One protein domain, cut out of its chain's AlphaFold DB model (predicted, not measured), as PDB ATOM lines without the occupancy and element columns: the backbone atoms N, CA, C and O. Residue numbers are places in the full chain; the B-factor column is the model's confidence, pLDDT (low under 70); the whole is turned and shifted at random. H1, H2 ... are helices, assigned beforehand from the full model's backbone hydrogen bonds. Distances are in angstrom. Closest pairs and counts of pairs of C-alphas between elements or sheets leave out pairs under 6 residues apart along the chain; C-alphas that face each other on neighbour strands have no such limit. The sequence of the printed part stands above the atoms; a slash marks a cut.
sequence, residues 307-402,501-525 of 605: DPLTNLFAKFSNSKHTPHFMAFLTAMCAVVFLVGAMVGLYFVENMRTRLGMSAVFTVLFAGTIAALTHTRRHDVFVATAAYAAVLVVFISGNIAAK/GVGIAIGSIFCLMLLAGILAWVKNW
ATOM      1  N   ASP A 307      17.388 -16.561 173.902       60.28
ATOM      2  CA  ASP A 307      18.170 -15.666 173.047       60.28
ATOM      3  C   ASP A 307      18.073 -14.232 173.583       60.28
ATOM      4  O   ASP A 307      17.016 -13.846 174.094       60.28
ATOM      5  N   PRO A 308      19.115 -13.394 173.456       69.44
ATOM      6  CA  PRO A 308      19.064 -12.024 173.966       69.44
ATOM      7  C   PRO A 308      17.861 -11.235 173.417       69.44
ATOM      8  O   PRO A 308      17.313 -10.399 174.128       69.44
ATOM      9  N   LEU A 309      17.384 -11.566 172.207       50.31
ATOM     10  CA  LEU A 309      16.110 -11.094 171.651       50.31
ATOM     11  C   LEU A 309      14.885 -11.660 172.387       50.31
ATOM     12  O   LEU A 309      14.035 -10.890 172.822       50.31
ATOM     13  N   THR A 310      14.792 -12.975 172.575       60.38
ATOM     14  CA  THR A 310      13.691 -13.640 173.294       60.38
ATOM     15  C   THR A 310      13.578 -13.155 174.743       60.38
ATOM     16  O   THR A 310      12.476 -12.900 175.224       60.38
ATOM     17  N   ASN A 311      14.703 -12.925 175.427       68.50
ATOM     18  CA  ASN A 311      14.736 -12.360 176.778       68.50
ATOM     19  C   ASN A 311      14.299 -10.883 176.789       68.50
ATOM     20  O   ASN A 311      13.588 -10.442 177.692       68.50
ATOM     21  N   LEU A 312      14.655 -10.120 175.748       63.88
ATOM     22  CA  LEU A 312      14.167  -8.754 175.553       63.88
ATOM     23  C   LEU A 312      12.642  -8.736 175.363       63.88
ATOM     24  O   LEU A 312      11.952  -7.992 176.059       63.88
ATOM     25  N   PHE A 313      12.106  -9.593 174.490       62.28
ATOM     26  CA  PHE A 313      10.665  -9.723 174.274       62.28
ATOM     27  C   PHE A 313       9.933 -10.212 175.527       62.28
ATOM     28  O   PHE A 313       8.900  -9.641 175.865       62.28
ATOM     29  N   ALA A 314      10.475 -11.177 176.275       65.44
ATOM     30  CA  ALA A 314       9.912 -11.607 177.556       65.44
ATOM     31  C   ALA A 314       9.874 -10.454 178.577       65.44
ATOM     32  O   ALA A 314       8.850 -10.231 179.225       65.44
ATOM     33  N   LYS A 315      10.946  -9.656 178.665       68.50
ATOM     34  CA  LYS A 315      11.028  -8.484 179.550       68.50
ATOM     35  C   LYS A 315      10.056  -7.363 179.156       68.50
ATOM     36  O   LYS A 315       9.503  -6.721 180.042       68.50
ATOM     37  N   PHE A 316       9.804  -7.153 177.861       62.03
ATOM     38  CA  PHE A 316       8.763  -6.233 177.380       62.03
ATOM     39  C   PHE A 316       7.339  -6.789 177.582       62.03
ATOM     40  O   PHE A 316       6.435  -6.038 177.952       62.03
ATOM     41  N   SER A 317       7.143  -8.096 177.386       58.25
ATOM     42  CA  SER A 317       5.854  -8.795 177.506       58.25
ATOM     43  C   SER A 317       5.342  -8.864 178.951       58.25
ATOM     44  O   SER A 317       4.144  -8.760 179.192       58.25
ATOM     45  N   ASN A 318       6.242  -8.948 179.938       61.84
ATOM     46  CA  ASN A 318       5.864  -9.054 181.354       61.84
ATOM     47  C   ASN A 318       5.256  -7.757 181.945       61.84
ATOM     48  O   ASN A 318       4.768  -7.744 183.075       61.84
ATOM     49  N   SER A 319       5.243  -6.656 181.185       63.75
ATOM     50  CA  SER A 319       4.401  -5.496 181.488       63.75
ATOM     51  C   SER A 319       3.015  -5.703 180.864       63.75
ATOM     52  O   SER A 319       2.848  -5.702 179.644       63.75
ATOM     53  N   LYS A 320       1.998  -5.839 181.724       70.25
ATOM     54  CA  LYS A 320       0.609  -6.201 181.368       70.25
ATOM     55  C   LYS A 320      -0.104  -5.216 180.419       70.25
ATOM     56  O   LYS A 320      -1.206  -5.506 179.971       70.25
ATOM     57  N   HIS A 321       0.515  -4.077 180.097       67.44
ATOM     58  CA  HIS A 321      -0.009  -3.059 179.178       67.44
ATOM     59  C   HIS A 321       0.743  -2.976 177.832       67.44
ATOM     60  O   HIS A 321       0.304  -2.265 176.929       67.44
ATOM     61  N   THR A 322       1.858  -3.695 177.652       65.38
ATOM     62  CA  THR A 322       2.738  -3.533 176.478       65.38
ATOM     63  C   THR A 322       2.194  -4.022 175.119       65.38
ATOM     64  O   THR A 322       2.544  -3.383 174.123       65.38
ATOM     65  N   PRO A 323       1.374  -5.093 174.979       76.44
ATOM     66  CA  PRO A 323       1.051  -5.616 173.643       76.44
ATOM     67  C   PRO A 323       0.245  -4.618 172.797       76.44
ATOM     68  O   PRO A 323       0.511  -4.459 171.605       76.44
ATOM     69  N   HIS A 324      -0.665  -3.866 173.423       80.00
ATOM     70  CA  HIS A 324      -1.408  -2.797 172.754       80.00
ATOM     71  C   HIS A 324      -0.509  -1.627 172.333       80.00
ATOM     72  O   HIS A 324      -0.734  -1.047 171.276       80.00
ATOM     73  N   PHE A 325       0.530  -1.301 173.110       82.06
ATOM     74  CA  PHE A 325       1.451  -0.212 172.775       82.06
ATOM     75  C   PHE A 325       2.263  -0.511 171.509       82.06
ATOM     76  O   PHE A 325       2.384   0.354 170.644       82.06
ATOM     77  N   MET A 326       2.769  -1.740 171.356       80.25
ATOM     78  CA  MET A 326       3.515  -2.126 170.151       80.25
ATOM     79  C   MET A 326       2.618  -2.153 168.906       80.25
ATOM     80  O   MET A 326       3.017  -1.633 167.868       80.25
ATOM     81  N   ALA A 327       1.392  -2.677 169.024       83.56
ATOM     82  CA  ALA A 327       0.406  -2.652 167.941       83.56
ATOM     83  C   ALA A 327      -0.026  -1.220 167.561       83.56
ATOM     84  O   ALA A 327      -0.222  -0.914 166.386       83.56
ATOM     85  N   PHE A 328      -0.137  -0.321 168.543       86.25
ATOM     86  CA  PHE A 328      -0.411   1.093 168.298       86.25
ATOM     87  C   PHE A 328       0.761   1.783 167.588       86.25
ATOM     88  O   PHE A 328       0.550   2.519 166.626       86.25
ATOM     89  N   LEU A 329       2.002   1.521 168.011       83.94
ATOM     90  CA  LEU A 329       3.198   2.122 167.421       83.94
ATOM     91  C   LEU A 329       3.401   1.672 165.965       83.94
ATOM     92  O   LEU A 329       3.650   2.517 165.105       83.94
ATOM     93  N   THR A 330       3.220   0.383 165.652       87.06
ATOM     94  CA  THR A 330       3.283  -0.105 164.261       87.06
ATOM     95  C   THR A 330       2.183   0.497 163.389       87.06
ATOM     96  O   THR A 330       2.474   0.930 162.272       87.06
ATOM     97  N   ALA A 331       0.950   0.598 163.897       88.44
ATOM     98  CA  ALA A 331      -0.155   1.243 163.190       88.44
ATOM     99  C   ALA A 331       0.119   2.735 162.921       88.44
ATOM    100  O   ALA A 331      -0.050   3.197 161.793       88.44
ATOM    101  N   MET A 332       0.610   3.480 163.918       86.94
ATOM    102  CA  MET A 332       0.995   4.888 163.757       86.94
ATOM    103  C   MET A 332       2.119   5.059 162.728       86.94
ATOM    104  O   MET A 332       2.009   5.910 161.847       86.94
ATOM    105  N   CYS A 333       3.165   4.226 162.772       85.31
ATOM    106  CA  CYS A 333       4.220   4.244 161.757       85.31
ATOM    107  C   CYS A 333       3.663   3.979 160.348       85.31
ATOM    108  O   CYS A 333       3.986   4.724 159.425       85.31
ATOM    109  N   ALA A 334       2.799   2.972 160.174       88.00
ATOM    110  CA  ALA A 334       2.202   2.650 158.878       88.00
ATOM    111  C   ALA A 334       1.369   3.814 158.306       88.00
ATOM    112  O   ALA A 334       1.522   4.158 157.132       88.00
ATOM    113  N   VAL A 335       0.549   4.471 159.137       90.69
ATOM    114  CA  VAL A 335      -0.233   5.655 158.738       90.69
ATOM    115  C   VAL A 335       0.682   6.818 158.348       90.69
ATOM    116  O   VAL A 335       0.468   7.433 157.304       90.69
ATOM    117  N   VAL A 336       1.731   7.099 159.133       87.44
ATOM    118  CA  VAL A 336       2.684   8.181 158.829       87.44
ATOM    119  C   VAL A 336       3.445   7.919 157.527       87.44
ATOM    120  O   VAL A 336       3.614   8.852 156.744       87.44
ATOM    121  N   PHE A 337       3.859   6.679 157.245       88.19
ATOM    122  CA  PHE A 337       4.498   6.347 155.967       88.19
ATOM    123  C   PHE A 337       3.551   6.537 154.779       88.19
ATOM    124  O   PHE A 337       3.941   7.169 153.799       88.19
ATOM    125  N   LEU A 338       2.306   6.063 154.880       90.00
ATOM    126  CA  LEU A 338       1.324   6.170 153.800       90.00
ATOM    127  C   LEU A 338       0.956   7.637 153.524       90.00
ATOM    128  O   LEU A 338       1.108   8.108 152.397       90.00
ATOM    129  N   VAL A 339       0.553   8.394 154.549       90.19
ATOM    130  CA  VAL A 339       0.194   9.817 154.406       90.19
ATOM    131  C   VAL A 339       1.410  10.653 153.992       90.19
ATOM    132  O   VAL A 339       1.306  11.483 153.089       90.19
ATOM    133  N   GLY A 340       2.578  10.404 154.592       88.75
ATOM    134  CA  GLY A 340       3.825  11.096 154.267       88.75
ATOM    135  C   GLY A 340       4.269  10.875 152.821       88.75
ATOM    136  O   GLY A 340       4.679  11.828 152.157       88.75
ATOM    137  N   ALA A 341       4.115   9.657 152.295       90.69
ATOM    138  CA  ALA A 341       4.382   9.372 150.893       90.69
ATOM    139  C   ALA A 341       3.383  10.080 149.964       90.69
ATOM    140  O   ALA A 341       3.817  10.686 148.988       90.69
ATOM    141  N   MET A 342       2.079  10.094 150.274       89.81
ATOM    142  CA  MET A 342       1.083  10.801 149.449       89.81
ATOM    143  C   MET A 342       1.347  12.305 149.372       89.81
ATOM    144  O   MET A 342       1.396  12.870 148.280       89.81
ATOM    145  N   VAL A 343       1.583  12.945 150.520       91.31
ATOM    146  CA  VAL A 343       1.908  14.376 150.590       91.31
ATOM    147  C   VAL A 343       3.244  14.661 149.891       91.31
ATOM    148  O   VAL A 343       3.342  15.599 149.100       91.31
ATOM    149  N   GLY A 344       4.259  13.815 150.091       88.12
ATOM    150  CA  GLY A 344       5.549  13.930 149.407       88.12
ATOM    151  C   GLY A 344       5.443  13.804 147.883       88.12
ATOM    152  O   GLY A 344       6.068  14.576 147.159       88.12
ATOM    153  N   LEU A 345       4.624  12.877 147.378       89.25
ATOM    154  CA  LEU A 345       4.384  12.686 145.942       89.25
ATOM    155  C   LEU A 345       3.526  13.793 145.305       89.25
ATOM    156  O   LEU A 345       3.492  13.862 144.073       89.25
ATOM    157  N   TYR A 346       2.843  14.622 146.101       89.12
ATOM    158  CA  TYR A 346       2.071  15.774 145.624       89.12
ATOM    159  C   TYR A 346       2.964  16.992 145.339       89.12
ATOM    160  O   TYR A 346       2.760  17.690 144.351       89.12
ATOM    161  N   PHE A 347       4.003  17.214 146.153       90.50
ATOM    162  CA  PHE A 347       4.929  18.345 145.995       90.50
ATOM    163  C   PHE A 347       5.994  18.168 144.898       90.50
ATOM    164  O   PHE A 347       6.733  19.107 144.605       90.50
ATOM    165  N   VAL A 348       6.110  16.979 144.295       90.69
ATOM    166  CA  VAL A 348       7.152  16.675 143.302       90.69
ATOM    167  C   VAL A 348       6.586  16.691 141.883       90.69
ATOM    168  O   VAL A 348       6.025  15.707 141.408       90.69
ATOM    169  N   GLU A 349       6.818  17.800 141.178       89.88
ATOM    170  CA  GLU A 349       6.458  17.979 139.761       89.88
ATOM    171  C   GLU A 349       7.261  17.051 138.824       89.88
ATOM    172  O   GLU A 349       6.761  16.577 137.805       89.88
ATOM    173  N   ASN A 350       8.518  16.761 139.173       90.38
ATOM    174  CA  ASN A 350       9.430  15.984 138.336       90.38
ATOM    175  C   ASN A 350       9.139  14.479 138.410       90.38
ATOM    176  O   ASN A 350       9.489  13.818 139.388       90.38
ATOM    177  N   MET A 351       8.605  13.906 137.327       88.56
ATOM    178  CA  MET A 351       8.249  12.482 137.220       88.56
ATOM    179  C   MET A 351       9.374  11.517 137.649       88.56
ATOM    180  O   MET A 351       9.131  10.569 138.395       88.56
ATOM    181  N   ARG A 352      10.629  11.786 137.251       91.25
ATOM    182  CA  ARG A 352      11.803  10.981 137.655       91.25
ATOM    183  C   ARG A 352      12.032  11.016 139.171       91.25
ATOM    184  O   ARG A 352      12.244   9.977 139.791       91.25
ATOM    185  N   THR A 353      11.948  12.201 139.772       91.94
ATOM    186  CA  THR A 353      12.079  12.399 141.223       91.94
ATOM    187  C   THR A 353      10.913  11.758 141.977       91.94
ATOM    188  O   THR A 353      11.119  11.204 143.052       91.94
ATOM    189  N   ARG A 354       9.706  11.764 141.398       90.50
ATOM    190  CA  ARG A 354       8.495  11.164 141.976       90.50
ATOM    191  C   ARG A 354       8.601   9.635 142.078       90.50
ATOM    192  O   ARG A 354       8.312   9.096 143.142       90.50
ATOM    193  N   LEU A 355       9.116   8.961 141.040       91.31
ATOM    194  CA  LEU A 355       9.475   7.533 141.115       91.31
ATOM    195  C   LEU A 355      10.592   7.266 142.142       91.31
ATOM    196  O   LEU A 355      10.510   6.311 142.916       91.31
ATOM    197  N   GLY A 356      11.633   8.107 142.172       93.06
ATOM    198  CA  GLY A 356      12.728   7.975 143.140       93.06
ATOM    199  C   GLY A 356      12.240   8.057 144.592       93.06
ATOM    200  O   GLY A 356      12.562   7.194 145.406       93.06
ATOM    201  N   MET A 357      11.390   9.042 144.893       90.31
ATOM    202  CA  MET A 357      10.737   9.204 146.196       90.31
ATOM    203  C   MET A 357       9.926   7.964 146.588       90.31
ATOM    204  O   MET A 357      10.088   7.463 147.700       90.31
ATOM    205  N   SER A 358       9.088   7.424 145.692       91.44
ATOM    206  CA  SER A 358       8.278   6.238 146.010       91.44
ATOM    207  C   SER A 358       9.124   4.997 146.300       91.44
ATOM    208  O   SER A 358       8.779   4.221 147.191       91.44
ATOM    209  N   ALA A 359      10.255   4.824 145.607       93.25
ATOM    210  CA  ALA A 359      11.188   3.736 145.890       93.25
ATOM    211  C   ALA A 359      11.807   3.877 147.294       93.25
ATOM    212  O   ALA A 359      11.791   2.922 148.069       93.25
ATOM    213  N   VAL A 360      12.264   5.081 147.663       92.00
ATOM    214  CA  VAL A 360      12.811   5.367 149.002       92.00
ATOM    215  C   VAL A 360      11.764   5.141 150.098       92.00
ATOM    216  O   VAL A 360      12.054   4.458 151.080       92.00
ATOM    217  N   PHE A 361      10.530   5.626 149.922       90.44
ATOM    218  CA  PHE A 361       9.445   5.380 150.880       90.44
ATOM    219  C   PHE A 361       9.093   3.892 151.012       90.44
ATOM    220  O   PHE A 361       8.784   3.448 152.115       90.44
ATOM    221  N   THR A 362       9.173   3.109 149.932       93.06
ATOM    222  CA  THR A 362       8.931   1.653 149.971       93.06
ATOM    223  C   THR A 362      10.020   0.923 150.757       93.06
ATOM    224  O   THR A 362       9.707   0.078 151.592       93.06
ATOM    225  N   VAL A 363      11.294   1.285 150.562       92.94
ATOM    226  CA  VAL A 363      12.419   0.709 151.323       92.94
ATOM    227  C   VAL A 363      12.353   1.092 152.805       92.94
ATOM    228  O   VAL A 363      12.557   0.233 153.661       92.94
ATOM    229  N   LEU A 364      12.018   2.347 153.129       89.56
ATOM    230  CA  LEU A 364      11.838   2.790 154.518       89.56
ATOM    231  C   LEU A 364      10.661   2.081 155.204       89.56
ATOM    232  O   LEU A 364      10.800   1.645 156.346       89.56
ATOM    233  N   PHE A 365       9.531   1.913 154.512       91.00
ATOM    234  CA  PHE A 365       8.376   1.169 155.019       91.00
ATOM    235  C   PHE A 365       8.726  -0.300 155.290       91.00
ATOM    236  O   PHE A 365       8.530  -0.781 156.407       91.00
ATOM    237  N   ALA A 366       9.331  -0.988 154.314       91.50
ATOM    238  CA  ALA A 366       9.755  -2.380 154.452       91.50
ATOM    239  C   ALA A 366      10.777  -2.565 155.588       91.50
ATOM    240  O   ALA A 366      10.639  -3.481 156.397       91.50
ATOM    241  N   GLY A 367      11.762  -1.666 155.700       89.00
ATOM    242  CA  GLY A 367      12.741  -1.669 156.789       89.00
ATOM    243  C   GLY A 367      12.115  -1.413 158.163       89.00
ATOM    244  O   GLY A 367      12.482  -2.071 159.134       89.00
ATOM    245  N   THR A 368      11.131  -0.515 158.251       88.38
ATOM    246  CA  THR A 368      10.426  -0.225 159.511       88.38
ATOM    247  C   THR A 368       9.556  -1.410 159.938       88.38
ATOM    248  O   THR A 368       9.595  -1.798 161.103       88.38
ATOM    249  N   ILE A 369       8.825  -2.044 159.014       89.56
ATOM    250  CA  ILE A 369       8.068  -3.270 159.314       89.56
ATOM    251  C   ILE A 369       9.018  -4.397 159.734       89.56
ATOM    252  O   ILE A 369       8.801  -4.999 160.784       89.56
ATOM    253  N   ALA A 370      10.104  -4.634 158.995       86.56
ATOM    254  CA  ALA A 370      11.088  -5.665 159.332       86.56
ATOM    255  C   ALA A 370      11.771  -5.444 160.699       86.56
ATOM    256  O   ALA A 370      12.179  -6.411 161.337       86.56
ATOM    257  N   ALA A 371      11.887  -4.192 161.159       83.69
ATOM    258  CA  ALA A 371      12.425  -3.857 162.477       83.69
ATOM    259  C   ALA A 371      11.386  -3.951 163.612       83.69
ATOM    260  O   ALA A 371      11.744  -4.318 164.729       83.69
ATOM    261  N   LEU A 372      10.119  -3.603 163.354       82.44
ATOM    262  CA  LEU A 372       9.073  -3.539 164.384       82.44
ATOM    263  C   LEU A 372       8.242  -4.823 164.528       82.44
ATOM    264  O   LEU A 372       7.656  -5.045 165.586       82.44
ATOM    265  N   THR A 373       8.143  -5.650 163.486       82.62
ATOM    266  CA  THR A 373       7.245  -6.815 163.469       82.62
ATOM    267  C   THR A 373       8.009  -8.131 163.391       82.62
ATOM    268  O   THR A 373       8.710  -8.416 162.426       82.62
ATOM    269  N   HIS A 374       7.801  -8.993 164.390       78.06
ATOM    270  CA  HIS A 374       8.209 -10.400 164.346       78.06
ATOM    271  C   HIS A 374       7.151 -11.247 163.599       78.06
ATOM    272  O   HIS A 374       6.708 -12.302 164.060       78.06
ATOM    273  N   THR A 375       6.684 -10.753 162.452       78.44
ATOM    274  CA  THR A 375       5.775 -11.482 161.557       78.44
ATOM    275  C   THR A 375       6.553 -12.462 160.685       78.44
ATOM    276  O   THR A 375       7.785 -12.414 160.594       78.44
ATOM    277  N   ARG A 376       5.858 -13.397 160.034       87.12
ATOM    278  CA  ARG A 376       6.525 -14.350 159.143       87.12
ATOM    279  C   ARG A 376       7.039 -13.600 157.918       87.12
ATOM    280  O   ARG A 376       6.456 -12.606 157.491       87.12
ATOM    281  N   ARG A 377       8.126 -14.091 157.312       87.56
ATOM    282  CA  ARG A 377       8.765 -13.417 156.163       87.56
ATOM    283  C   ARG A 377       7.775 -13.130 155.020       87.56
ATOM    284  O   ARG A 377       7.888 -12.089 154.386       87.56
ATOM    285  N   HIS A 378       6.782 -14.002 154.802       91.56
ATOM    286  CA  HIS A 378       5.727 -13.790 153.804       91.56
ATOM    287  C   HIS A 378       4.804 -12.601 154.108       91.56
ATOM    288  O   HIS A 378       4.474 -11.867 153.180       91.56
ATOM    289  N   ASP A 379       4.451 -12.351 155.371       90.06
ATOM    290  CA  ASP A 379       3.573 -11.234 155.753       90.06
ATOM    291  C   ASP A 379       4.207  -9.886 155.372       90.06
ATOM    292  O   ASP A 379       3.545  -8.996 154.839       90.06
ATOM    293  N   VAL A 380       5.526  -9.767 155.576       90.31
ATOM    294  CA  VAL A 380       6.308  -8.571 155.225       90.31
ATOM    295  C   VAL A 380       6.340  -8.355 153.708       90.31
ATOM    296  O   VAL A 380       6.203  -7.218 153.250       90.31
ATOM    297  N   PHE A 381       6.464  -9.425 152.914       92.25
ATOM    298  CA  PHE A 381       6.390  -9.335 151.452       92.25
ATOM    299  C   PHE A 381       4.999  -8.904 150.973       92.25
ATOM    300  O   PHE A 381       4.911  -7.995 150.148       92.25
ATOM    301  N   VAL A 382       3.922  -9.481 151.518       94.75
ATOM    302  CA  VAL A 382       2.539  -9.116 151.158       94.75
ATOM    303  C   VAL A 382       2.241  -7.659 151.527       94.75
ATOM    304  O   VAL A 382       1.751  -6.906 150.685       94.75
ATOM    305  N   ALA A 383       2.607  -7.221 152.735       91.50
ATOM    306  CA  ALA A 383       2.430  -5.834 153.170       91.50
ATOM    307  C   ALA A 383       3.218  -4.842 152.294       91.50
ATOM    308  O   ALA A 383       2.690  -3.801 151.899       91.50
ATOM    309  N   THR A 384       4.465  -5.174 151.941       93.56
ATOM    310  CA  THR A 384       5.307  -4.325 151.078       93.56
ATOM    311  C   THR A 384       4.772  -4.263 149.646       93.56
ATOM    312  O   THR A 384       4.754  -3.187 149.051       93.56
ATOM    313  N   ALA A 385       4.283  -5.382 149.100       95.25
ATOM    314  CA  ALA A 385       3.672  -5.432 147.772       95.25
ATOM    315  C   ALA A 385       2.375  -4.606 147.707       95.25
ATOM    316  O   ALA A 385       2.201  -3.814 146.780       95.25
ATOM    317  N   ALA A 386       1.504  -4.723 148.716       95.62
ATOM    318  CA  ALA A 386       0.288  -3.918 148.821       95.62
ATOM    319  C   ALA A 386       0.603  -2.414 148.911       95.62
ATOM    320  O   ALA A 386       0.007  -1.609 148.195       95.62
ATOM    321  N   TYR A 387       1.588  -2.032 149.729       94.69
ATOM    322  CA  TYR A 387       2.038  -0.643 149.849       94.69
ATOM    323  C   TYR A 387       2.601  -0.090 148.528       94.69
ATOM    324  O   TYR A 387       2.216   0.998 148.094       94.69
ATOM    325  N   ALA A 388       3.453  -0.862 147.845       94.31
ATOM    326  CA  ALA A 388       3.997  -0.487 146.543       94.31
ATOM    327  C   ALA A 388       2.893  -0.321 145.481       94.31
ATOM    328  O   ALA A 388       2.914   0.653 144.729       94.31
ATOM    329  N   ALA A 389       1.898  -1.216 145.451       95.19
ATOM    330  CA  ALA A 389       0.757  -1.115 144.543       95.19
ATOM    331  C   ALA A 389      -0.038   0.184 144.759       95.19
ATOM    332  O   ALA A 389      -0.325   0.896 143.795       95.19
ATOM    333  N   VAL A 390      -0.322   0.549 146.016       93.69
ATOM    334  CA  VAL A 390      -1.002   1.812 146.354       93.69
ATOM    335  C   VAL A 390      -0.190   3.022 145.874       93.69
ATOM    336  O   VAL A 390      -0.747   3.903 145.217       93.69
ATOM    337  N   LEU A 391       1.127   3.058 146.113       91.94
ATOM    338  CA  LEU A 391       1.978   4.147 145.612       91.94
ATOM    339  C   LEU A 391       1.977   4.239 144.078       91.94
ATOM    340  O   LEU A 391       1.884   5.339 143.535       91.94
ATOM    341  N   VAL A 392       2.035   3.110 143.366       91.62
ATOM    342  CA  VAL A 392       2.025   3.081 141.892       91.62
ATOM    343  C   VAL A 392       0.689   3.569 141.321       91.62
ATOM    344  O   VAL A 392       0.695   4.338 140.358       91.62
ATOM    345  N   VAL A 393      -0.450   3.215 141.929       92.31
ATOM    346  CA  VAL A 393      -1.773   3.729 141.523       92.31
ATOM    347  C   VAL A 393      -1.838   5.255 141.669       92.31
ATOM    348  O   VAL A 393      -2.240   5.946 140.731       92.31
ATOM    349  N   PHE A 394      -1.354   5.802 142.789       89.81
ATOM    350  CA  PHE A 394      -1.265   7.256 142.988       89.81
ATOM    351  C   PHE A 394      -0.260   7.939 142.050       89.81
ATOM    352  O   PHE A 394      -0.460   9.096 141.661       89.81
ATOM    353  N   ILE A 395       0.811   7.251 141.640       89.94
ATOM    354  CA  ILE A 395       1.697   7.758 140.589       89.94
ATOM    355  C   ILE A 395       0.925   7.867 139.274       89.94
ATOM    356  O   ILE A 395       0.889   8.960 138.706       89.94
ATOM    357  N   SER A 396       0.276   6.778 138.856       88.94
ATOM    358  CA  SER A 396      -0.450   6.646 137.589       88.94
ATOM    359  C   SER A 396      -1.574   7.677 137.426       88.94
ATOM    360  O   SER A 396      -1.612   8.394 136.425       88.94
ATOM    361  N   GLY A 397      -2.434   7.843 138.440       87.69
ATOM    362  CA  GLY A 397      -3.587   8.751 138.368       87.69
ATOM    363  C   GLY A 397      -3.224  10.215 138.077       87.69
ATOM    364  O   GLY A 397      -3.939  10.896 137.347       87.69
ATOM    365  N   ASN A 398      -2.075  10.689 138.569       81.44
ATOM    366  CA  ASN A 398      -1.626  12.067 138.331       81.44
ATOM    367  C   ASN A 398      -1.039  12.283 136.918       81.44
ATOM    368  O   ASN A 398      -0.937  13.417 136.465       81.44
ATOM    369  N   ILE A 399      -0.663  11.213 136.202       80.38
ATOM    370  CA  ILE A 399      -0.222  11.304 134.798       80.38
ATOM    371  C   ILE A 399      -1.435  11.593 133.902       80.38
ATOM    372  O   ILE A 399      -1.372  12.445 133.020       80.38
ATOM    373  N   ALA A 400      -2.560  10.920 134.163       78.50
ATOM    374  CA  ALA A 400      -3.790  11.064 133.384       78.50
ATOM    375  C   ALA A 400      -4.449  12.451 133.525       78.50
ATOM    376  O   ALA A 400      -5.130  12.904 132.608       78.50
ATOM    377  N   ALA A 401      -4.235  13.140 134.651       75.94
ATOM    378  CA  ALA A 401      -4.855  14.432 134.949       75.94
ATOM    379  C   ALA A 401      -4.298  15.614 134.130       75.94
ATOM    380  O   ALA A 401      -4.899  16.689 134.133       75.94
ATOM    381  N   LYS A 402      -3.168  15.441 133.429       71.25
ATOM    382  CA  LYS A 402      -2.542  16.500 132.627       71.25
ATOM    383  C   LYS A 402      -2.353  16.066 131.167       71.25
ATOM    384  O   LYS A 402      -1.221  15.830 130.746       71.25
ATOM    385  N   GLY A 501       8.661  24.680 149.590       65.94
ATOM    386  CA  GLY A 501       9.883  24.500 150.381       65.94
ATOM    387  C   GLY A 501       9.603  24.239 151.865       65.94
ATOM    388  O   GLY A 501      10.264  23.401 152.479       65.94
ATOM    389  N   VAL A 502       8.584  24.896 152.430       72.50
ATOM    390  CA  VAL A 502       8.183  24.719 153.836       72.50
ATOM    391  C   VAL A 502       7.570  23.335 154.072       72.50
ATOM    392  O   VAL A 502       7.910  22.687 155.060       72.50
ATOM    393  N   GLY A 503       6.733  22.837 153.155       61.22
ATOM    394  CA  GLY A 503       6.158  21.489 153.249       61.22
ATOM    395  C   GLY A 503       7.224  20.387 153.264       61.22
ATOM    396  O   GLY A 503       7.197  19.502 154.121       61.22
ATOM    397  N   ILE A 504       8.219  20.488 152.373       64.69
ATOM    398  CA  ILE A 504       9.356  19.556 152.325       64.69
ATOM    399  C   ILE A 504      10.218  19.678 153.590       64.69
ATOM    400  O   ILE A 504      10.626  18.659 154.143       64.69
ATOM    401  N   ALA A 505      10.463  20.894 154.090       71.06
ATOM    402  CA  ALA A 505      11.224  21.105 155.321       71.06
ATOM    403  C   ALA A 505      10.530  20.488 156.550       71.06
ATOM    404  O   ALA A 505      11.175  19.767 157.308       71.06
ATOM    405  N   ILE A 506       9.222  20.700 156.727       71.69
ATOM    406  CA  ILE A 506       8.461  20.145 157.859       71.69
ATOM    407  C   ILE A 506       8.367  18.616 157.762       71.69
ATOM    408  O   ILE A 506       8.615  17.930 158.753       71.69
ATOM    409  N   GLY A 507       8.082  18.064 156.577       68.06
ATOM    410  CA  GLY A 507       8.057  16.612 156.362       68.06
ATOM    411  C   GLY A 507       9.424  15.956 156.592       68.06
ATOM    412  O   GLY A 507       9.507  14.906 157.228       68.06
ATOM    413  N   SER A 508      10.501  16.613 156.149       69.19
ATOM    414  CA  SER A 508      11.887  16.219 156.426       69.19
ATOM    415  C   SER A 508      12.184  16.223 157.925       69.19
ATOM    416  O   SER A 508      12.649  15.215 158.447       69.19
ATOM    417  N   ILE A 509      11.843  17.299 158.644       75.12
ATOM    418  CA  ILE A 509      12.033  17.398 160.097       75.12
ATOM    419  C   ILE A 509      11.246  16.304 160.823       75.12
ATOM    420  O   ILE A 509      11.812  15.633 161.677       75.12
ATOM    421  N   PHE A 510       9.983  16.058 160.469       72.81
ATOM    422  CA  PHE A 510       9.174  15.021 161.118       72.81
ATOM    423  C   PHE A 510       9.728  13.609 160.859       72.81
ATOM    424  O   PHE A 510       9.838  12.804 161.784       72.81
ATOM    425  N   CYS A 511      10.164  13.330 159.627       71.69
ATOM    426  CA  CYS A 511      10.834  12.081 159.265       71.69
ATOM    427  C   CYS A 511      12.174  11.919 160.004       71.69
ATOM    428  O   CYS A 511      12.452  10.856 160.554       71.69
ATOM    429  N   LEU A 512      12.978  12.984 160.100       75.25
ATOM    430  CA  LEU A 512      14.231  13.002 160.853       75.25
ATOM    431  C   LEU A 512      14.011  12.878 162.361       75.25
ATOM    432  O   LEU A 512      14.823  12.235 163.010       75.25
ATOM    433  N   MET A 513      12.934  13.421 162.932       75.25
ATOM    434  CA  MET A 513      12.602  13.231 164.349       75.25
ATOM    435  C   MET A 513      12.118  11.806 164.634       75.25
ATOM    436  O   MET A 513      12.507  11.239 165.652       75.25
ATOM    437  N   LEU A 514      11.357  11.184 163.726       72.38
ATOM    438  CA  LEU A 514      11.015   9.761 163.814       72.38
ATOM    439  C   LEU A 514      12.255   8.871 163.683       72.38
ATOM    440  O   LEU A 514      12.489   8.023 164.540       72.38
ATOM    441  N   LEU A 515      13.092   9.097 162.667       73.62
ATOM    442  CA  LEU A 515      14.342   8.362 162.476       73.62
ATOM    443  C   LEU A 515      15.325   8.598 163.625       73.62
ATOM    444  O   LEU A 515      15.954   7.647 164.065       73.62
ATOM    445  N   ALA A 516      15.439   9.814 164.162       75.44
ATOM    446  CA  ALA A 516      16.268  10.105 165.329       75.44
ATOM    447  C   ALA A 516      15.692   9.485 166.608       75.44
ATOM    448  O   ALA A 516      16.464   9.009 167.430       75.44
ATOM    449  N   GLY A 517      14.367   9.427 166.765       77.38
ATOM    450  CA  GLY A 517      13.706   8.703 167.852       77.38
ATOM    451  C   GLY A 517      13.993   7.204 167.788       77.38
ATOM    452  O   GLY A 517      14.435   6.621 168.775       77.38
ATOM    453  N   ILE A 518      13.846   6.597 166.606       73.69
ATOM    454  CA  ILE A 518      14.172   5.189 166.346       73.69
ATOM    455  C   ILE A 518      15.675   4.937 166.538       73.69
ATOM    456  O   ILE A 518      16.045   3.995 167.228       73.69
ATOM    457  N   LEU A 519      16.562   5.783 166.009       74.25
ATOM    458  CA  LEU A 519      18.016   5.642 166.153       74.25
ATOM    459  C   LEU A 519      18.492   5.890 167.586       74.25
ATOM    460  O   LEU A 519      19.409   5.210 168.035       74.25
ATOM    461  N   ALA A 520      17.886   6.817 168.329       74.62
ATOM    462  CA  ALA A 520      18.166   7.014 169.748       74.62
ATOM    463  C   ALA A 520      17.680   5.812 170.566       74.62
ATOM    464  O   ALA A 520      18.407   5.348 171.440       74.62
ATOM    465  N   TRP A 521      16.510   5.258 170.239       73.25
ATOM    466  CA  TRP A 521      15.996   4.026 170.833       73.25
ATOM    467  C   TRP A 521      16.916   2.829 170.536       73.25
ATOM    468  O   TRP A 521      17.366   2.176 171.473       73.25
ATOM    469  N   VAL A 522      17.323   2.615 169.278       67.31
ATOM    470  CA  VAL A 522      18.282   1.571 168.853       67.31
ATOM    471  C   VAL A 522      19.680   1.785 169.448       67.31
ATOM    472  O   VAL A 522      20.349   0.825 169.823       67.31
ATOM    473  N   LYS A 523      20.150   3.029 169.592       72.00
ATOM    474  CA  LYS A 523      21.451   3.326 170.213       72.00
ATOM    475  C   LYS A 523      21.416   3.097 171.722       72.00
ATOM    476  O   LYS A 523      22.363   2.534 172.262       72.00
ATOM    477  N   ASN A 524      20.329   3.480 172.391       72.12
ATOM    478  CA  ASN A 524      20.114   3.201 173.812       72.12
ATOM    479  C   ASN A 524      19.940   1.689 174.058       72.12
ATOM    480  O   ASN A 524      20.457   1.160 175.034       72.12
ATOM    481  N   TRP A 525      19.320   0.971 173.118       61.22
ATOM    482  CA  TRP A 525      19.254  -0.494 173.081       61.22
ATOM    483  C   TRP A 525      20.651  -1.129 172.952       61.22
ATOM    484  O   TRP A 525      21.015  -1.982 173.758       61.22
TER     485      TRP A 525
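What this domain is: This is residues 307 to 402 and 501 to 525 of the 605 residues of an uncharacterized protein of Byssothecium circinans (UniProt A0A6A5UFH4). The long helix H2 makes a three-helix bundle with H3 and H4, running up and down, each against the one before it. A fourth long helix, H5, lies loosely alongside H2 and has little contact with the bundle, while the short helix H1 stands crosswise past the end where H2 begins, with residues 308 to 315 sticking out. The printed part has 121 residues with five named helices, H1 to H5 in order along the chain, and no named strand; its class is all helix. It is elongated, spanning 56 by 33 by 22 A, and only just loose, close to compact, with a radius of gyration of the C-alphas of 16.8 A.

Where its parts are: H2, residues 322 to 346, runs 36.4 A from C-alpha 322 at (2.738, -3.533, 176.478) to C-alpha 346 at (2.071, 15.774, 145.624). H3, residues 351 to 372, is 31.5 A long, and H4, residues 377 to 400, is 35.7 A long. H5, residues 501 to 525, measures 35.0 A and ends with C-alpha 525 at (19.254, -0.494, 173.081). H1, residues 308 to 317, measures 14.1 A and begins with C-alpha 308 at (19.064, -12.024, 173.966).

How they stand to each other: H2 is the hub, touching H3, H4 and H5. H2 and H3 form a helical hairpin, opposite ways at a shallow tilt of 4 degrees; their closest C-alphas, of Leu 345 and Arg 354, are 5.9 A apart. H3 and H4 form another, opposite ways at a shallow tilt of 22 degrees, with the closest C-alphas, of Ala 366 and Thr 384, 5.9 A apart. H2 touches H4 with residues 338 to 345 alone, the same way at a shallow tilt of 25 degrees; the closest C-alphas, of Met 342 and Leu 391, are 7.7 A apart. H2 and H5 only just touch, with 3 pairs of C-alphas within 8 A, the closest being those of Gly 340 and Gly 507 at 7.3 A; they run opposite ways at a shallow tilt of 29 degrees. H5 is apart from H3 and H4. H1 and H2 are close but not clearly touching, about perpendicular at 78 degrees, with the closest C-alphas, of Phe 316 and Thr 322, 6.7 A apart. Every O i to N i+4 pair is within hydrogen-bond range in H1, H2, H3 and H5, and 17 of 20 are in H4.

The domain as a whole: The two C-alphas farthest apart, of Asn 318 and Lys 402, are 55.7 A apart. Residues 403 to 500 are not printed, and C-alphas 402 and 501 are 23.1 A apart across that cut. The links H1 to H2, H2 to H3 and H3 to H4 are tight. The mean pLDDT of the printed part is 81.6; 22 residues are under 70, among them 307 to 319.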